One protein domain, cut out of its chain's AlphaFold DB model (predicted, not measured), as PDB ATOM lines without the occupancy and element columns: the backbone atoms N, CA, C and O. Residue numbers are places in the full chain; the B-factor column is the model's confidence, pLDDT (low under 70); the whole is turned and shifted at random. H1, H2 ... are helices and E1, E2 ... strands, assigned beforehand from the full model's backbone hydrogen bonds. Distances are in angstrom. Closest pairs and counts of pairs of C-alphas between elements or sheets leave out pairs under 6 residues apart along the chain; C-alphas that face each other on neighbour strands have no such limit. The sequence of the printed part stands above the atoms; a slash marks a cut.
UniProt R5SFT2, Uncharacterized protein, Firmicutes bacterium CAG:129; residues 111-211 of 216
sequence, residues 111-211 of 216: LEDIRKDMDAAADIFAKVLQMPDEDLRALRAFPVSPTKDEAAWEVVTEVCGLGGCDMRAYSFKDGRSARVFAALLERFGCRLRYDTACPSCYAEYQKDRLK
ATOM      1  N   LEU A 111     -21.493 -28.412 -86.860       47.94
ATOM      2  CA  LEU A 111     -21.070 -29.566 -87.666       47.94
ATOM      3  C   LEU A 111     -20.778 -29.181 -89.124       47.94
ATOM      4  O   LEU A 111     -19.821 -29.682 -89.710       47.94
ATOM      5  N   GLU A 112     -21.572 -28.276 -89.701       53.78
ATOM      6  CA  GLU A 112     -21.306 -27.720 -91.032       53.78
ATOM      7  C   GLU A 112     -20.039 -26.868 -91.038       53.78
ATOM      8  O   GLU A 112     -19.253 -26.961 -91.979       53.78
ATOM      9  N   ASP A 113     -19.809 -26.089 -89.980       53.88
ATOM     10  CA  ASP A 113     -18.587 -25.306 -89.816       53.88
ATOM     11  C   ASP A 113     -17.367 -26.218 -89.610       53.88
ATOM     12  O   ASP A 113     -16.379 -26.063 -90.320       53.88
ATOM     13  N   ILE A 114     -17.462 -27.260 -88.770       58.97
ATOM     14  CA  ILE A 114     -16.405 -28.278 -88.616       58.97
ATOM     15  C   ILE A 114     -16.118 -28.972 -89.951       58.97
ATOM     16  O   ILE A 114     -14.960 -29.190 -90.297       58.97
ATOM     17  N   ARG A 115     -17.151 -29.318 -90.728       65.44
ATOM     18  CA  ARG A 115     -16.973 -29.957 -92.036       65.44
ATOM     19  C   ARG A 115     -16.300 -29.018 -93.037       65.44
ATOM     20  O   ARG A 115     -15.382 -29.452 -93.723       65.44
ATOM     21  N   LYS A 116     -16.699 -27.745 -93.089       70.25
ATOM     22  CA  LYS A 116     -16.038 -26.721 -93.918       70.25
ATOM     23  C   LYS A 116     -14.588 -26.498 -93.490       70.25
ATOM     24  O   LYS A 116     -13.724 -26.385 -94.354       70.25
ATOM     25  N   ASP A 117     -14.313 -26.488 -92.189       78.12
ATOM     26  CA  ASP A 117     -12.958 -26.381 -91.645       78.12
ATOM     27  C   ASP A 117     -12.112 -27.605 -92.026       78.12
ATOM     28  O   ASP A 117     -10.940 -27.466 -92.381       78.12
ATOM     29  N   MET A 118     -12.702 -28.804 -92.023       81.12
ATOM     30  CA  MET A 118     -12.046 -30.031 -92.482       81.12
ATOM     31  C   MET A 118     -11.790 -30.034 -93.992       81.12
ATOM     32  O   MET A 118     -10.701 -30.427 -94.410       81.12
ATOM     33  N   ASP A 119     -12.743 -29.575 -94.803       84.75
ATOM     34  CA  ASP A 119     -12.578 -29.456 -96.256       84.75
ATOM     35  C   ASP A 119     -11.484 -28.422 -96.592       84.75
ATOM     36  O   ASP A 119     -10.577 -28.693 -97.381       84.75
ATOM     37  N   ALA A 120     -11.482 -27.273 -95.908       84.25
ATOM     38  CA  ALA A 120     -10.434 -26.262 -96.039       84.25
ATOM     39  C   ALA A 120      -9.060 -26.787 -95.588       84.25
ATOM     40  O   ALA A 120      -8.041 -26.512 -96.232       84.25
ATOM     41  N   ALA A 121      -9.011 -27.571 -94.508       86.69
ATOM     42  CA  ALA A 121      -7.792 -28.244 -94.081       86.69
ATOM     43  C   ALA A 121      -7.306 -29.226 -95.157       86.69
ATOM     44  O   ALA A 121      -6.129 -29.190 -95.516       86.69
ATOM     45  N   ALA A 122      -8.191 -30.056 -95.717       90.38
ATOM     46  CA  ALA A 122      -7.855 -31.018 -96.764       90.38
ATOM     47  C   ALA A 122      -7.254 -30.336 -98.006       90.38
ATOM     48  O   ALA A 122      -6.244 -30.808 -98.534       90.38
ATOM     49  N   ASP A 123      -7.790 -29.183 -98.411       92.81
ATOM     50  CA  ASP A 123      -7.234 -28.370 -99.497       92.81
ATOM     51  C   ASP A 123      -5.811 -27.878 -99.196       92.81
ATOM     52  O   ASP A 123      -4.946 -27.870-100.080       92.81
ATOM     53  N   ILE A 124      -5.537 -27.467 -97.953       92.12
ATOM     54  CA  ILE A 124      -4.188 -27.079 -97.515       92.12
ATOM     55  C   ILE A 124      -3.250 -28.288 -97.569       92.12
ATOM     56  O   ILE A 124      -2.154 -28.177 -98.123       92.12
ATOM     57  N   PHE A 125      -3.681 -29.444 -97.058       92.44
ATOM     58  CA  PHE A 125      -2.902 -30.683 -97.109       92.44
ATOM     59  C   PHE A 125      -2.547 -31.066 -98.544       92.44
ATOM     60  O   PHE A 125      -1.374 -31.298 -98.844       92.44
ATOM     61  N   ALA A 126      -3.531 -31.084 -99.444       95.56
ATOM     62  CA  ALA A 126      -3.324 -31.424-100.846       95.56
ATOM     63  C   ALA A 126      -2.318 -30.477-101.515       95.56
ATOM     64  O   ALA A 126      -1.400 -30.944-102.191       95.56
ATOM     65  N   LYS A 127      -2.443 -29.163-101.276       94.12
ATOM     66  CA  LYS A 127      -1.505 -28.160-101.799       94.12
ATOM     67  C   LYS A 127      -0.087 -28.403-101.298       94.12
ATOM     68  O   LYS A 127       0.821 -28.457-102.118       94.12
ATOM     69  N   VAL A 128       0.108 -28.581 -99.988       95.25
ATOM     70  CA  VAL A 128       1.448 -28.767 -99.404       95.25
ATOM     71  C   VAL A 128       2.092 -30.077 -99.863       95.25
ATOM     72  O   VAL A 128       3.271 -30.087-100.205       95.25
ATOM     73  N   LEU A 129       1.332 -31.173 -99.935       93.19
ATOM     74  CA  LEU A 129       1.844 -32.468-100.403       93.19
ATOM     75  C   LEU A 129       2.311 -32.432-101.867       93.19
ATOM     76  O   LEU A 129       3.232 -33.166-102.238       93.19
ATOM     77  N   GLN A 130       1.692 -31.579-102.685       94.88
ATOM     78  CA  GLN A 130       2.031 -31.385-104.097       94.88
ATOM     79  C   GLN A 130       3.123 -30.329-104.330       94.88
ATOM     80  O   GLN A 130       3.566 -30.172-105.467       94.88
ATOM     81  N   MET A 131       3.584 -29.617-103.292       94.88
ATOM     82  CA  MET A 131       4.658 -28.633-103.444       94.88
ATOM     83  C   MET A 131       5.961 -29.307-103.907       94.88
ATOM     84  O   MET A 131       6.321 -30.378-103.404       94.88
ATOM     85  N   PRO A 132       6.699 -28.689-104.847       95.56
ATOM     86  CA  PRO A 132       8.011 -29.176-105.236       95.56
ATOM     87  C   PRO A 132       9.018 -28.993-104.093       95.56
ATOM     88  O   PRO A 132       8.902 -28.094-103.257       95.56
ATOM     89  N   ASP A 133      10.047 -29.839-104.078       93.06
ATOM     90  CA  ASP A 133      11.073 -29.835-103.029       93.06
ATOM     91  C   ASP A 133      11.799 -28.484-102.902       93.06
ATOM     92  O   ASP A 133      12.240 -28.132-101.810       93.06
ATOM     93  N   GLU A 134      11.936 -27.730-103.997       93.44
ATOM     94  CA  GLU A 134      12.547 -26.396-103.990       93.44
ATOM     95  C   GLU A 134      11.712 -25.395-103.184       93.44
ATOM     96  O   GLU A 134      12.250 -24.719-102.306       93.44
ATOM     97  N   ASP A 135      10.394 -25.383-103.394       93.75
ATOM     98  CA  ASP A 135       9.474 -24.520-102.649       93.75
ATOM     99  C   ASP A 135       9.421 -24.921-101.173       93.75
ATOM    100  O   ASP A 135       9.466 -24.069-100.288       93.75
ATOM    101  N   LEU A 136       9.405 -26.228-100.888       93.62
ATOM    102  CA  LEU A 136       9.467 -26.747 -99.520       93.62
ATOM    103  C   LEU A 136      10.768 -26.354 -98.800       93.62
ATOM    104  O   LEU A 136      10.760 -26.157 -97.588       93.62
ATOM    105  N   ARG A 137      11.893 -26.235 -99.518       90.44
ATOM    106  CA  ARG A 137      13.178 -25.766 -98.962       90.44
ATOM    107  C   ARG A 137      13.234 -24.252 -98.777       90.44
ATOM    108  O   ARG A 137      14.040 -23.785 -97.974       90.44
ATOM    109  N   ALA A 138      12.431 -23.493 -99.519       91.38
ATOM    110  CA  ALA A 138      12.374 -22.040 -99.401       91.38
ATOM    111  C   ALA A 138      11.655 -21.583 -98.120       91.38
ATOM    112  O   ALA A 138      11.929 -20.485 -97.629       91.38
ATOM    113  N   LEU A 139      10.777 -22.421 -97.558       88.56
ATOM    114  CA  LEU A 139      10.087 -22.153 -96.297       88.56
ATOM    115  C   LEU A 139      11.066 -22.170 -95.115       88.56
ATOM    116  O   LEU A 139      11.893 -23.071 -94.981       88.56
ATOM    117  N   ARG A 140      10.965 -21.160 -94.242       86.12
ATOM    118  CA  ARG A 140      11.862 -20.968 -93.083       86.12
ATOM    119  C   ARG A 140      11.128 -20.816 -91.751       86.12
ATOM    120  O   ARG A 140      11.719 -20.342 -90.787       86.12
ATOM    121  N   ALA A 141       9.852 -21.199 -91.690       88.00
ATOM    122  CA  ALA A 141       9.044 -21.054 -90.479       88.00
ATOM    123  C   ALA A 141       9.538 -21.916 -89.308       88.00
ATOM    124  O   ALA A 141       9.429 -21.500 -88.155       88.00
ATOM    125  N   PHE A 142      10.108 -23.088 -89.601       94.62
ATOM    126  CA  PHE A 142      10.660 -24.003 -88.603       94.62
ATOM    127  C   PHE A 142      12.054 -24.484 -89.029       94.62
ATOM    128  O   PHE A 142      12.264 -24.732 -90.221       94.62
ATOM    129  N   PRO A 143      13.010 -24.635 -88.092       94.25
ATOM    130  CA  PRO A 143      14.284 -25.286 -88.369       94.25
ATOM    131  C   PRO A 143      14.069 -26.741 -88.793       94.25
ATOM    132  O   PRO A 143      13.386 -27.498 -88.101       94.25
ATOM    133  N   VAL A 144      14.658 -27.114 -89.931       95.75
ATOM    134  CA  VAL A 144      14.624 -28.478 -90.466       95.75
ATOM    135  C   VAL A 144      16.039 -28.920 -90.818       95.75
ATOM    136  O   VAL A 144      16.676 -28.327 -91.690       95.75
ATOM    137  N   SER A 145      16.522 -29.975 -90.172       94.31
ATOM    138  CA  SER A 145      17.895 -30.470 -90.326       94.31
ATOM    139  C   SER A 145      17.968 -31.987 -90.150       94.31
ATOM    140  O   SER A 145      17.078 -32.565 -89.530       94.31
ATOM    141  N   PRO A 146      18.997 -32.663 -90.694       95.06
ATOM    142  CA  PRO A 146      19.278 -34.044 -90.320       95.06
ATOM    143  C   PRO A 146      19.654 -34.135 -88.833       95.06
ATOM    144  O   PRO A 146      20.183 -33.176 -88.262       95.06
ATOM    145  N   THR A 147      19.407 -35.294 -88.228       91.62
ATOM    146  CA  THR A 147      19.924 -35.637 -86.901       91.62
ATOM    147  C   THR A 147      21.451 -35.683 -86.912       91.62
ATOM    148  O   THR A 147      22.080 -35.825 -87.961       91.62
ATOM    149  N   LYS A 148      22.080 -35.599 -85.733       87.56
ATOM    150  CA  LYS A 148      23.554 -35.645 -85.601       87.56
ATOM    151  C   LYS A 148      24.197 -36.908 -86.183       87.56
ATOM    152  O   LYS A 148      25.353 -36.865 -86.581       87.56
ATOM    153  N   ASP A 149      23.473 -38.023 -86.172       89.06
ATOM    154  CA  ASP A 149      23.891 -39.306 -86.744       89.06
ATOM    155  C   ASP A 149      23.427 -39.497 -88.199       89.06
ATOM    156  O   ASP A 149      23.646 -40.560 -88.774       89.06
ATOM    157  N   GLU A 150      22.776 -38.483 -88.780       85.19
ATOM    158  CA  GLU A 150      22.194 -38.462 -90.127       85.19
ATOM    159  C   GLU A 150      21.195 -39.600 -90.419       85.19
ATOM    160  O   GLU A 150      20.804 -39.819 -91.566       85.19
ATOM    161  N   ALA A 151      20.735 -40.312 -89.384       89.06
ATOM    162  CA  ALA A 151      19.804 -41.428 -89.516       89.06
ATOM    163  C   ALA A 151      18.352 -40.971 -89.739       89.06
ATOM    164  O   ALA A 151      17.523 -41.747 -90.222       89.06
ATOM    165  N   ALA A 152      18.030 -39.727 -89.379       94.56
ATOM    166  CA  ALA A 152      16.703 -39.143 -89.508       94.56
ATOM    167  C   ALA A 152      16.776 -37.630 -89.772       94.56
ATOM    168  O   ALA A 152      17.844 -37.025 -89.842       94.56
ATOM    169  N   TRP A 153      15.611 -37.018 -89.951       96.56
ATOM    170  CA  TRP A 153      15.426 -35.576 -90.074       96.56
ATOM    171  C   TRP A 153      14.551 -35.057 -88.947       96.56
ATOM    172  O   TRP A 153      13.628 -35.736 -88.510       96.56
ATOM    173  N   GLU A 154      14.815 -33.839 -88.506       96.50
ATOM    174  CA  GLU A 154      14.156 -33.208 -87.373       96.50
ATOM    175  C   GLU A 154      13.456 -31.920 -87.804       96.50
ATOM    176  O   GLU A 154      13.957 -31.191 -88.660       96.50
ATOM    177  N   VAL A 155      12.315 -31.628 -87.181       96.88
ATOM    178  CA  VAL A 155      11.648 -30.322 -87.248       96.88
ATOM    179  C   VAL A 155      11.506 -29.776 -85.840       96.88
ATOM    180  O   VAL A 155      10.772 -30.348 -85.030       96.88
ATOM    181  N   VAL A 156      12.179 -28.666 -85.550       95.31
ATOM    182  CA  VAL A 156      12.142 -28.030 -84.229       95.31
ATOM    183  C   VAL A 156      10.942 -27.090 -84.150       95.31
ATOM    184  O   VAL A 156      10.772 -26.215 -84.991       95.31
ATOM    185  N   THR A 157      10.103 -27.260 -83.130       94.56
ATOM    186  CA  THR A 157       8.902 -26.432 -82.893       94.56
ATOM    187  C   THR A 157       8.988 -25.567 -81.641       94.56
ATOM    188  O   THR A 157       8.174 -24.663 -81.453       94.56
ATOM    189  N   GLU A 158       9.982 -25.817 -80.796       93.56
ATOM    190  CA  GLU A 158      10.228 -25.046 -79.584       93.56
ATOM    191  C   GLU A 158      11.723 -24.962 -79.328       93.56
ATOM    192  O   GLU A 158      12.418 -25.980 -79.357       93.56
ATOM    193  N   VAL A 159      12.185 -23.745 -79.070       93.19
ATOM    194  CA  VAL A 159      13.566 -23.422 -78.736       93.19
ATOM    195  C   VAL A 159      13.614 -22.693 -77.401       93.19
ATOM    196  O   VAL A 159      12.687 -21.985 -77.018       93.19
ATOM    197  N   CYS A 160      14.720 -22.848 -76.690       92.44
ATOM    198  CA  CYS A 160      14.977 -22.144 -75.447       92.44
ATOM    199  C   CYS A 160      15.099 -20.637 -75.705       92.44
ATOM    200  O   CYS A 160      15.973 -20.207 -76.457       92.44
ATOM    201  N   GLY A 161      14.292 -19.832 -75.012       88.50
ATOM    202  CA  GLY A 161      14.307 -18.369 -75.120       88.50
ATOM    203  C   GLY A 161      15.586 -17.688 -74.617       88.50
ATOM    204  O   GLY A 161      15.798 -16.516 -74.908       88.50
ATOM    205  N   LEU A 162      16.443 -18.402 -73.875       87.12
ATOM    206  CA  LEU A 162      17.723 -17.880 -73.374       87.12
ATOM    207  C   LEU A 162      18.921 -18.325 -74.220       87.12
ATOM    208  O   LEU A 162      19.772 -17.510 -74.554       87.12
ATOM    209  N   GLY A 163      19.002 -19.619 -74.541       82.19
ATOM    210  CA  GLY A 163      20.184 -20.217 -75.174       82.19
ATOM    211  C   GLY A 163      19.968 -20.736 -76.592       82.19
ATOM    212  O   GLY A 163      20.904 -21.262 -77.184       82.19
ATOM    213  N   GLY A 164      18.745 -20.661 -77.130       85.62
ATOM    214  CA  GLY A 164      18.422 -21.172 -78.466       85.62
ATOM    215  C   GLY A 164      18.488 -22.696 -78.605       85.62
ATOM    216  O   GLY A 164      18.441 -23.199 -79.720       85.62
ATOM    217  N   CYS A 165      18.614 -23.441 -77.500       90.94
ATOM    218  CA  CYS A 165      18.616 -24.901 -77.514       90.94
ATOM    219  C   CYS A 165      17.285 -25.453 -78.025       90.94
ATOM    220  O   CYS A 165      16.231 -24.997 -77.584       90.94
ATOM    221  N   ASP A 166      17.330 -26.491 -78.849       90.75
ATOM    222  CA  ASP A 166      16.126 -27.199 -79.276       90.75
ATOM    223  C   ASP A 166      15.470 -27.886 -78.071       90.75
ATOM    224  O   ASP A 166      16.100 -28.667 -77.355       90.75
ATOM    225  N   MET A 167      14.201 -27.568 -77.819       87.94
ATOM    226  CA  MET A 167      13.434 -28.098 -76.685       87.94
ATOM    227  C   MET A 167      12.374 -29.104 -77.125       87.94
ATOM    228  O   MET A 167      12.100 -30.065 -76.408       87.94
ATOM    229  N   ARG A 168      11.787 -28.909 -78.310       91.69
ATOM    230  CA  ARG A 168      10.826 -29.849 -78.893       91.69
ATOM    231  C   ARG A 168      11.079 -30.018 -80.377       91.69
ATOM    232  O   ARG A 168      10.916 -29.063 -81.136       91.69
ATOM    233  N   ALA A 169      11.380 -31.249 -80.776       92.81
ATOM    234  CA  ALA A 169      11.587 -31.637 -82.161       92.81
ATOM    235  C   ALA A 169      10.739 -32.861 -82.534       92.81
ATOM    236  O   ALA A 169      10.439 -33.708 -81.691       92.81
ATOM    237  N   TYR A 170      10.348 -32.941 -83.803       95.50
ATOM    238  CA  TYR A 170       9.675 -34.096 -84.400       95.50
ATOM    239  C   TYR A 170      10.613 -34.780 -85.388       95.50
ATOM    240  O   TYR A 170      11.196 -34.104 -86.233       95.50
ATOM    241  N   SER A 171      10.731 -36.105 -85.303       94.88
ATOM    242  CA  SER A 171      11.638 -36.888 -86.148       94.88
ATOM    243  C   SER A 171      10.916 -37.553 -87.322       94.88
ATOM    244  O   SER A 171       9.825 -38.105 -87.174       94.88
ATOM    245  N   PHE A 172      11.564 -37.558 -88.483       96.19
ATOM    246  CA  PHE A 172      11.072 -38.101 -89.746       96.19
ATOM    247  C   PHE A 172      12.154 -38.939 -90.425       96.19
ATOM    248  O   PHE A 172      13.344 -38.682 -90.273       96.19
ATOM    249  N   LYS A 173      11.741 -39.932 -91.218       94.81
ATOM    250  CA  LYS A 173      12.675 -40.815 -91.939       94.81
ATOM    251  C   LYS A 173      13.461 -40.091 -93.032       94.81
ATOM    252  O   LYS A 173      14.582 -40.475 -93.336       94.81
ATOM    253  N   ASP A 174      12.863 -39.074 -93.639       95.00
ATOM    254  CA  ASP A 174      13.434 -38.354 -94.768       95.00
ATOM    255  C   ASP A 174      13.152 -36.850 -94.672       95.00
ATOM    256  O   ASP A 174      12.193 -36.394 -94.036       95.00
ATOM    257  N   GLY A 175      13.996 -36.066 -95.339       94.06
ATOM    258  CA  GLY A 175      13.914 -34.613 -95.284       94.06
ATOM    259  C   GLY A 175      12.719 -34.022 -96.027       94.06
ATOM    260  O   GLY A 175      12.384 -32.865 -95.780       94.06
ATOM    261  N   ARG A 176      12.079 -34.744 -96.954       95.38
ATOM    262  CA  ARG A 176      10.878 -34.233 -97.628       95.38
ATOM    263  C   ARG A 176       9.695 -34.288 -96.669       95.38
ATOM    264  O   ARG A 176       9.032 -33.271 -96.492       95.38
ATOM    265  N   SER A 177       9.504 -35.412 -95.985       96.00
ATOM    266  CA  SER A 177       8.494 -35.583 -94.937       96.00
ATOM    267  C   SER A 177       8.624 -34.523 -93.839       96.00
ATOM    268  O   SER A 177       7.634 -33.887 -93.480       96.00
ATOM    269  N   ALA A 178       9.851 -34.250 -93.381       96.62
ATOM    270  CA  ALA A 178      10.119 -33.190 -92.408       96.62
ATOM    271  C   ALA A 178       9.703 -31.796 -92.923       96.62
ATOM    272  O   ALA A 178       9.023 -31.043 -92.229       96.62
ATOM    273  N   ARG A 179      10.047 -31.449 -94.170       96.25
ATOM    274  CA  ARG A 179       9.686 -30.143 -94.753       96.25
ATOM    275  C   ARG A 179       8.190 -29.998 -95.016       96.25
ATOM    276  O   ARG A 179       7.647 -28.927 -94.778       96.25
ATOM    277  N   VAL A 180       7.519 -31.061 -95.460       96.94
ATOM    278  CA  VAL A 180       6.052 -31.094 -95.598       96.94
ATOM    279  C   VAL A 180       5.392 -30.826 -94.247       96.94
ATOM    280  O   VAL A 180       4.494 -29.994 -94.162       96.94
ATOM    281  N   PHE A 181       5.863 -31.474 -93.181       96.50
ATOM    282  CA  PHE A 181       5.346 -31.234 -91.837       96.50
ATOM    283  C   PHE A 181       5.558 -29.782 -91.384       96.50
ATOM    284  O   PHE A 181       4.608 -29.140 -90.940       96.50
ATOM    285  N   ALA A 182       6.763 -29.233 -91.562       95.81
ATOM    286  CA  ALA A 182       7.055 -27.832 -91.253       95.81
ATOM    287  C   ALA A 182       6.149 -26.855 -92.030       95.81
ATOM    288  O   ALA A 182       5.616 -25.907 -91.454       95.81
ATOM    289  N   ALA A 183       5.928 -27.117 -93.320       95.56
ATOM    290  CA  ALA A 183       5.052 -26.323 -94.175       95.56
ATOM    291  C   ALA A 183       3.585 -26.378 -93.718       95.56
ATOM    292  O   ALA A 183       2.899 -25.356 -93.719       95.56
ATOM    293  N   LEU A 184       3.096 -27.549 -93.297       95.62
ATOM    294  CA  LEU A 184       1.749 -27.688 -92.739       95.62
ATOM    295  C   LEU A 184       1.602 -26.873 -91.454       95.62
ATOM    296  O   LEU A 184       0.652 -26.103 -91.338       95.62
ATOM    297  N   LEU A 185       2.556 -26.981 -90.524       94.06
ATOM    298  CA  LEU A 185       2.537 -26.200 -89.286       94.06
ATOM    299  C   LEU A 185       2.412 -24.697 -89.570       94.06
ATOM    300  O   LEU A 185       1.559 -24.034 -88.981       94.06
ATOM    301  N   GLU A 186       3.201 -24.171 -90.508       91.25
ATOM    302  CA  GLU A 186       3.142 -22.762 -90.908       91.25
ATOM    303  C   GLU A 186       1.765 -22.376 -91.469       91.25
ATOM    304  O   GLU A 186       1.188 -21.362 -91.074       91.25
ATOM    305  N   ARG A 187       1.204 -23.198 -92.365       91.25
ATOM    306  CA  ARG A 187      -0.089 -22.932 -93.019       91.25
ATOM    307  C   ARG A 187      -1.273 -23.002 -92.057       91.25
ATOM    308  O   ARG A 187      -2.237 -22.269 -92.255       91.25
ATOM    309  N   PHE A 188      -1.178 -23.819 -91.010       89.31
ATOM    310  CA  PHE A 188      -2.147 -23.866 -89.910       89.31
ATOM    311  C   PHE A 188      -1.869 -22.822 -88.815       89.31
ATOM    312  O   PHE A 188      -2.492 -22.847 -87.756       89.31
ATOM    313  N   GLY A 189      -0.949 -21.882 -89.056       88.94
ATOM    314  CA  GLY A 189      -0.695 -20.747 -88.169       88.94
ATOM    315  C   GLY A 189       0.145 -21.077 -86.935       88.94
ATOM    316  O   GLY A 189       0.288 -20.225 -86.055       88.94
ATOM    317  N   CYS A 190       0.729 -22.274 -86.857       89.94
ATOM    318  CA  CYS A 190       1.694 -22.589 -85.811       89.94
ATOM    319  C   CYS A 190       2.964 -21.755 -86.021       89.94
ATOM    320  O   CYS A 190       3.399 -21.515 -87.149       89.94
ATOM    321  N   ARG A 191       3.590 -21.336 -84.920       90.69
ATOM    322  CA  ARG A 191       4.851 -20.585 -84.927       90.69
ATOM    323  C   ARG A 191       5.865 -21.246 -84.010       90.69
ATOM    324  O   ARG A 191       5.484 -21.893 -83.034       90.69
ATOM    325  N   LEU A 192       7.145 -21.055 -84.319       90.31
ATOM    326  CA  LEU A 192       8.238 -21.479 -83.455       90.31
ATOM    327  C   LEU A 192       8.102 -20.807 -82.082       90.31
ATOM    328  O   LEU A 192       7.997 -19.581 -81.998       90.31
ATOM    329  N   ARG A 193       8.090 -21.609 -81.016       89.25
ATOM    330  CA  ARG A 193       7.972 -21.115 -79.638       89.25
ATOM    331  C   ARG A 193       9.346 -20.856 -79.033       89.25
ATOM    332  O   ARG A 193      10.254 -21.657 -79.228       89.25
ATOM    333  N   TYR A 194       9.470 -19.748 -78.310       90.06
ATOM    334  CA  TYR A 194      10.699 -19.307 -77.638       90.06
ATOM    335  C   TYR A 194      10.416 -18.627 -76.287       90.06
ATOM    336  O   TYR A 194      11.233 -17.873 -75.765       90.06
ATOM    337  N   ASP A 195       9.230 -18.859 -75.726       86.38
ATOM    338  CA  ASP A 195       8.730 -18.242 -74.493       86.38
ATOM    339  C   ASP A 195       9.229 -18.929 -73.213       86.38
ATOM    340  O   ASP A 195       9.063 -18.395 -72.118       86.38
ATOM    341  N   THR A 196       9.872 -20.090 -73.346       89.19
ATOM    342  CA  THR A 196      10.346 -20.901 -72.222       89.19
ATOM    343  C   THR A 196      11.857 -21.102 -72.298       89.19
ATOM    344  O   THR A 196      12.427 -21.279 -73.374       89.19
ATOM    345  N   ALA A 197      12.529 -21.077 -71.148       89.56
ATOM    346  CA  ALA A 197      13.941 -21.422 -71.037       89.56
ATOM    347  C   ALA A 197      14.117 -22.879 -70.596       89.56
ATOM    348  O   ALA A 197      13.406 -23.355 -69.710       89.56
ATOM    349  N   CYS A 198      15.101 -23.581 -71.159       90.31
ATOM    350  CA  CYS A 198      15.455 -24.909 -70.674       90.31
ATOM    351  C   CYS A 198      16.141 -24.828 -69.290       90.31
ATOM    352  O   CYS A 198      16.758 -23.808 -68.963       90.31
ATOM    353  N   PRO A 199      16.081 -25.903 -68.476       90.81
ATOM    354  CA  PRO A 199      16.612 -25.886 -67.112       90.81
ATOM    355  C   PRO A 199      18.097 -25.519 -67.015       90.81
ATOM    356  O   PRO A 199      18.493 -24.831 -66.077       90.81
ATOM    357  N   SER A 200      18.920 -25.944 -67.981       90.25
ATOM    358  CA  SER A 200      20.354 -25.634 -67.998       90.25
ATOM    359  C   SER A 200      20.615 -24.150 -68.249       90.25
ATOM    360  O   SER A 200      21.283 -23.513 -67.439       90.25
ATOM    361  N   CYS A 201      20.038 -23.577 -69.311       90.06
ATOM    362  CA  CYS A 201      20.210 -22.155 -69.623       90.06
ATOM    363  C   CYS A 201      19.611 -21.260 -68.538       90.06
ATOM    364  O   CYS A 201      20.169 -20.214 -68.223       90.06
ATOM    365  N   TYR A 202      18.496 -21.673 -67.931       89.31
ATOM    366  CA  TYR A 202      17.919 -20.940 -66.810       89.31
ATOM    367  C   TYR A 202      18.833 -20.965 -65.578       89.31
ATOM    368  O   TYR A 202      19.024 -19.937 -64.936       89.31
ATOM    369  N   ALA A 203      19.442 -22.112 -65.263       88.62
ATOM    370  CA  ALA A 203      20.379 -22.223 -64.148       88.62
ATOM    371  C   ALA A 203      21.645 -21.375 -64.349       88.62
ATOM    372  O   ALA A 203      22.155 -20.812 -63.382       88.62
ATOM    373  N   GLU A 204      22.153 -21.268 -65.579       88.56
ATOM    374  CA  GLU A 204      23.269 -20.369 -65.908       88.56
ATOM    375  C   GLU A 204      22.870 -18.901 -65.763       88.56
ATOM    376  O   GLU A 204      23.520 -18.166 -65.023       88.56
ATOM    377  N   TYR A 205      21.732 -18.509 -66.339       87.25
ATOM    378  CA  TYR A 205      21.189 -17.158 -66.196       87.25
ATOM    379  C   TYR A 205      21.017 -16.736 -64.726       87.25
ATOM    380  O   TYR A 205      21.339 -15.610 -64.352       87.25
ATOM    381  N   GLN A 206      20.555 -17.647 -63.863       86.44
ATOM    382  CA  GLN A 206      20.432 -17.382 -62.427       86.44
ATOM    383  C   GLN A 206      21.789 -17.164 -61.744       86.44
ATOM    384  O   GLN A 206      21.904 -16.299 -60.879       86.44
ATOM    385  N   LYS A 207      22.828 -17.915 -62.131       86.62
ATOM    386  CA  LYS A 207      24.181 -17.740 -61.576       86.62
ATOM    387  C   LYS A 207      24.777 -16.388 -61.953       86.62
ATOM    388  O   LYS A 207      25.406 -15.763 -61.105       86.62
ATOM    389  N   ASP A 208      24.577 -15.942 -63.187       79.12
ATOM    390  CA  ASP A 208      25.127 -14.667 -63.652       79.12
ATOM    391  C   ASP A 208      24.433 -13.477 -62.980       79.12
ATOM    392  O   ASP A 208      25.104 -12.550 -62.530       79.12
ATOM    393  N   ARG A 209      23.113 -13.557 -62.764       76.12
ATOM    394  CA  ARG A 209      22.374 -12.546 -61.989       76.12
ATOM    395  C   ARG A 209      22.814 -12.429 -60.534       76.12
ATOM    396  O   ARG A 209      22.770 -11.336 -59.979       76.12
ATOM    397  N   LEU A 210      23.171 -13.546 -59.903       71.44
ATOM    398  CA  LEU A 210      23.646 -13.542 -58.519       71.44
ATOM    399  C   LEU A 210      25.040 -12.909 -58.418       71.44
ATOM    400  O   LEU A 210      25.265 -12.106 -57.519       71.44
ATOM    401  N   LYS A 211      25.929 -13.172 -59.383       68.81
ATOM    402  CA  LYS A 211      27.254 -12.531 -59.446       68.81
ATOM    403  C   LYS A 211      27.168 -11.019 -59.660       68.81
ATOM    404  O   LYS A 211      27.815 -10.275 -58.939       68.81
TER     405      LYS A 211
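Overview. This is residues 111 to 211 of the 216 residues of an uncharacterized protein of Firmicutes bacterium CAG:129 (UniProt R5SFT2). A small sheet of three strands has one helix, H3, packed over one face, and two helical arms, H1 and H4, reach away from this body at opposite ends of its longest axis. The short helix H2 packs on H3, as does the end of H1, while residues 111 to 120 of H1 and residues 206 to 211 of H4 stick out free. The printed part has 101 residues, with four named helices and three named strands in the order H1, H2, E1, E2, E3, H3, H4; the sheet's order is E1, E2, E3, antiparallel throughout. The class is mixed, helices and strands. The whole is loose, with a radius of gyration of the C-alphas of 17.3 A, and flat, spanning 58 by 37 by 20 A.

Along the chain. H1, residues 111 to 129, begins with C-alpha 111 at (-21.070, -29.566, -87.666) and is 26.4 A long. H2 is residues 133 to 138, 8.7 A. E1 is residues 144 to 146, 7.3 A. E2, residues 153 to 159, is 16.7 A long, and E3, residues 166 to 172, 15.9 A. H3, residues 175 to 187, begins with C-alpha 175 at (13.914, -34.613, -95.284) and is 18.4 A long. H4, residues 199 to 211, is 18.7 A long and ends with C-alpha 211 at (27.254, -12.531, -59.446).

Arrangement. H1 touches H3 with residues 124 to 129 alone, at a steep tilt of 39 degrees, opposite ways; their closest C-alphas, of Val 128 and Val 180, are 6.4 A apart. H1 and H2 are only just apart, at 8.3 A. H2 touches H3 at a steep tilt of 52 degrees, the same way, with the C-alphas of Leu 136 and Arg 179 closest at 5.9 A. E1, E2 and E3 form a meander, each strand the antiparallel neighbour of the one before, with hairpins E1 and E2, and E2 and E3. N 154 and O 145 are 2.8 A apart, and N 155 and O 170 are 2.9 A apart, both within hydrogen-bond range. H3 is on the sheet, making two layers, helix on one face of a sheet, at a height over the sheet of 9.1 A. It lies over E2 and runs along the strands, at 9 degrees to E2 on the local plane. H4 touches no helix and is not on the sheet. In H1, H2, H3 and H4 every O i to N i+4 pair is within hydrogen-bond range.

Size, cuts and confidence. The C-alphas of Glu 112 and Lys 211 are the two farthest apart, at 59.9 A. The printed part has no cut. The link from H3 to H4, 11 residues, is long. Mean pLDDT of the printed part is 88.8; residues 111 to 115 and 211 are under 70.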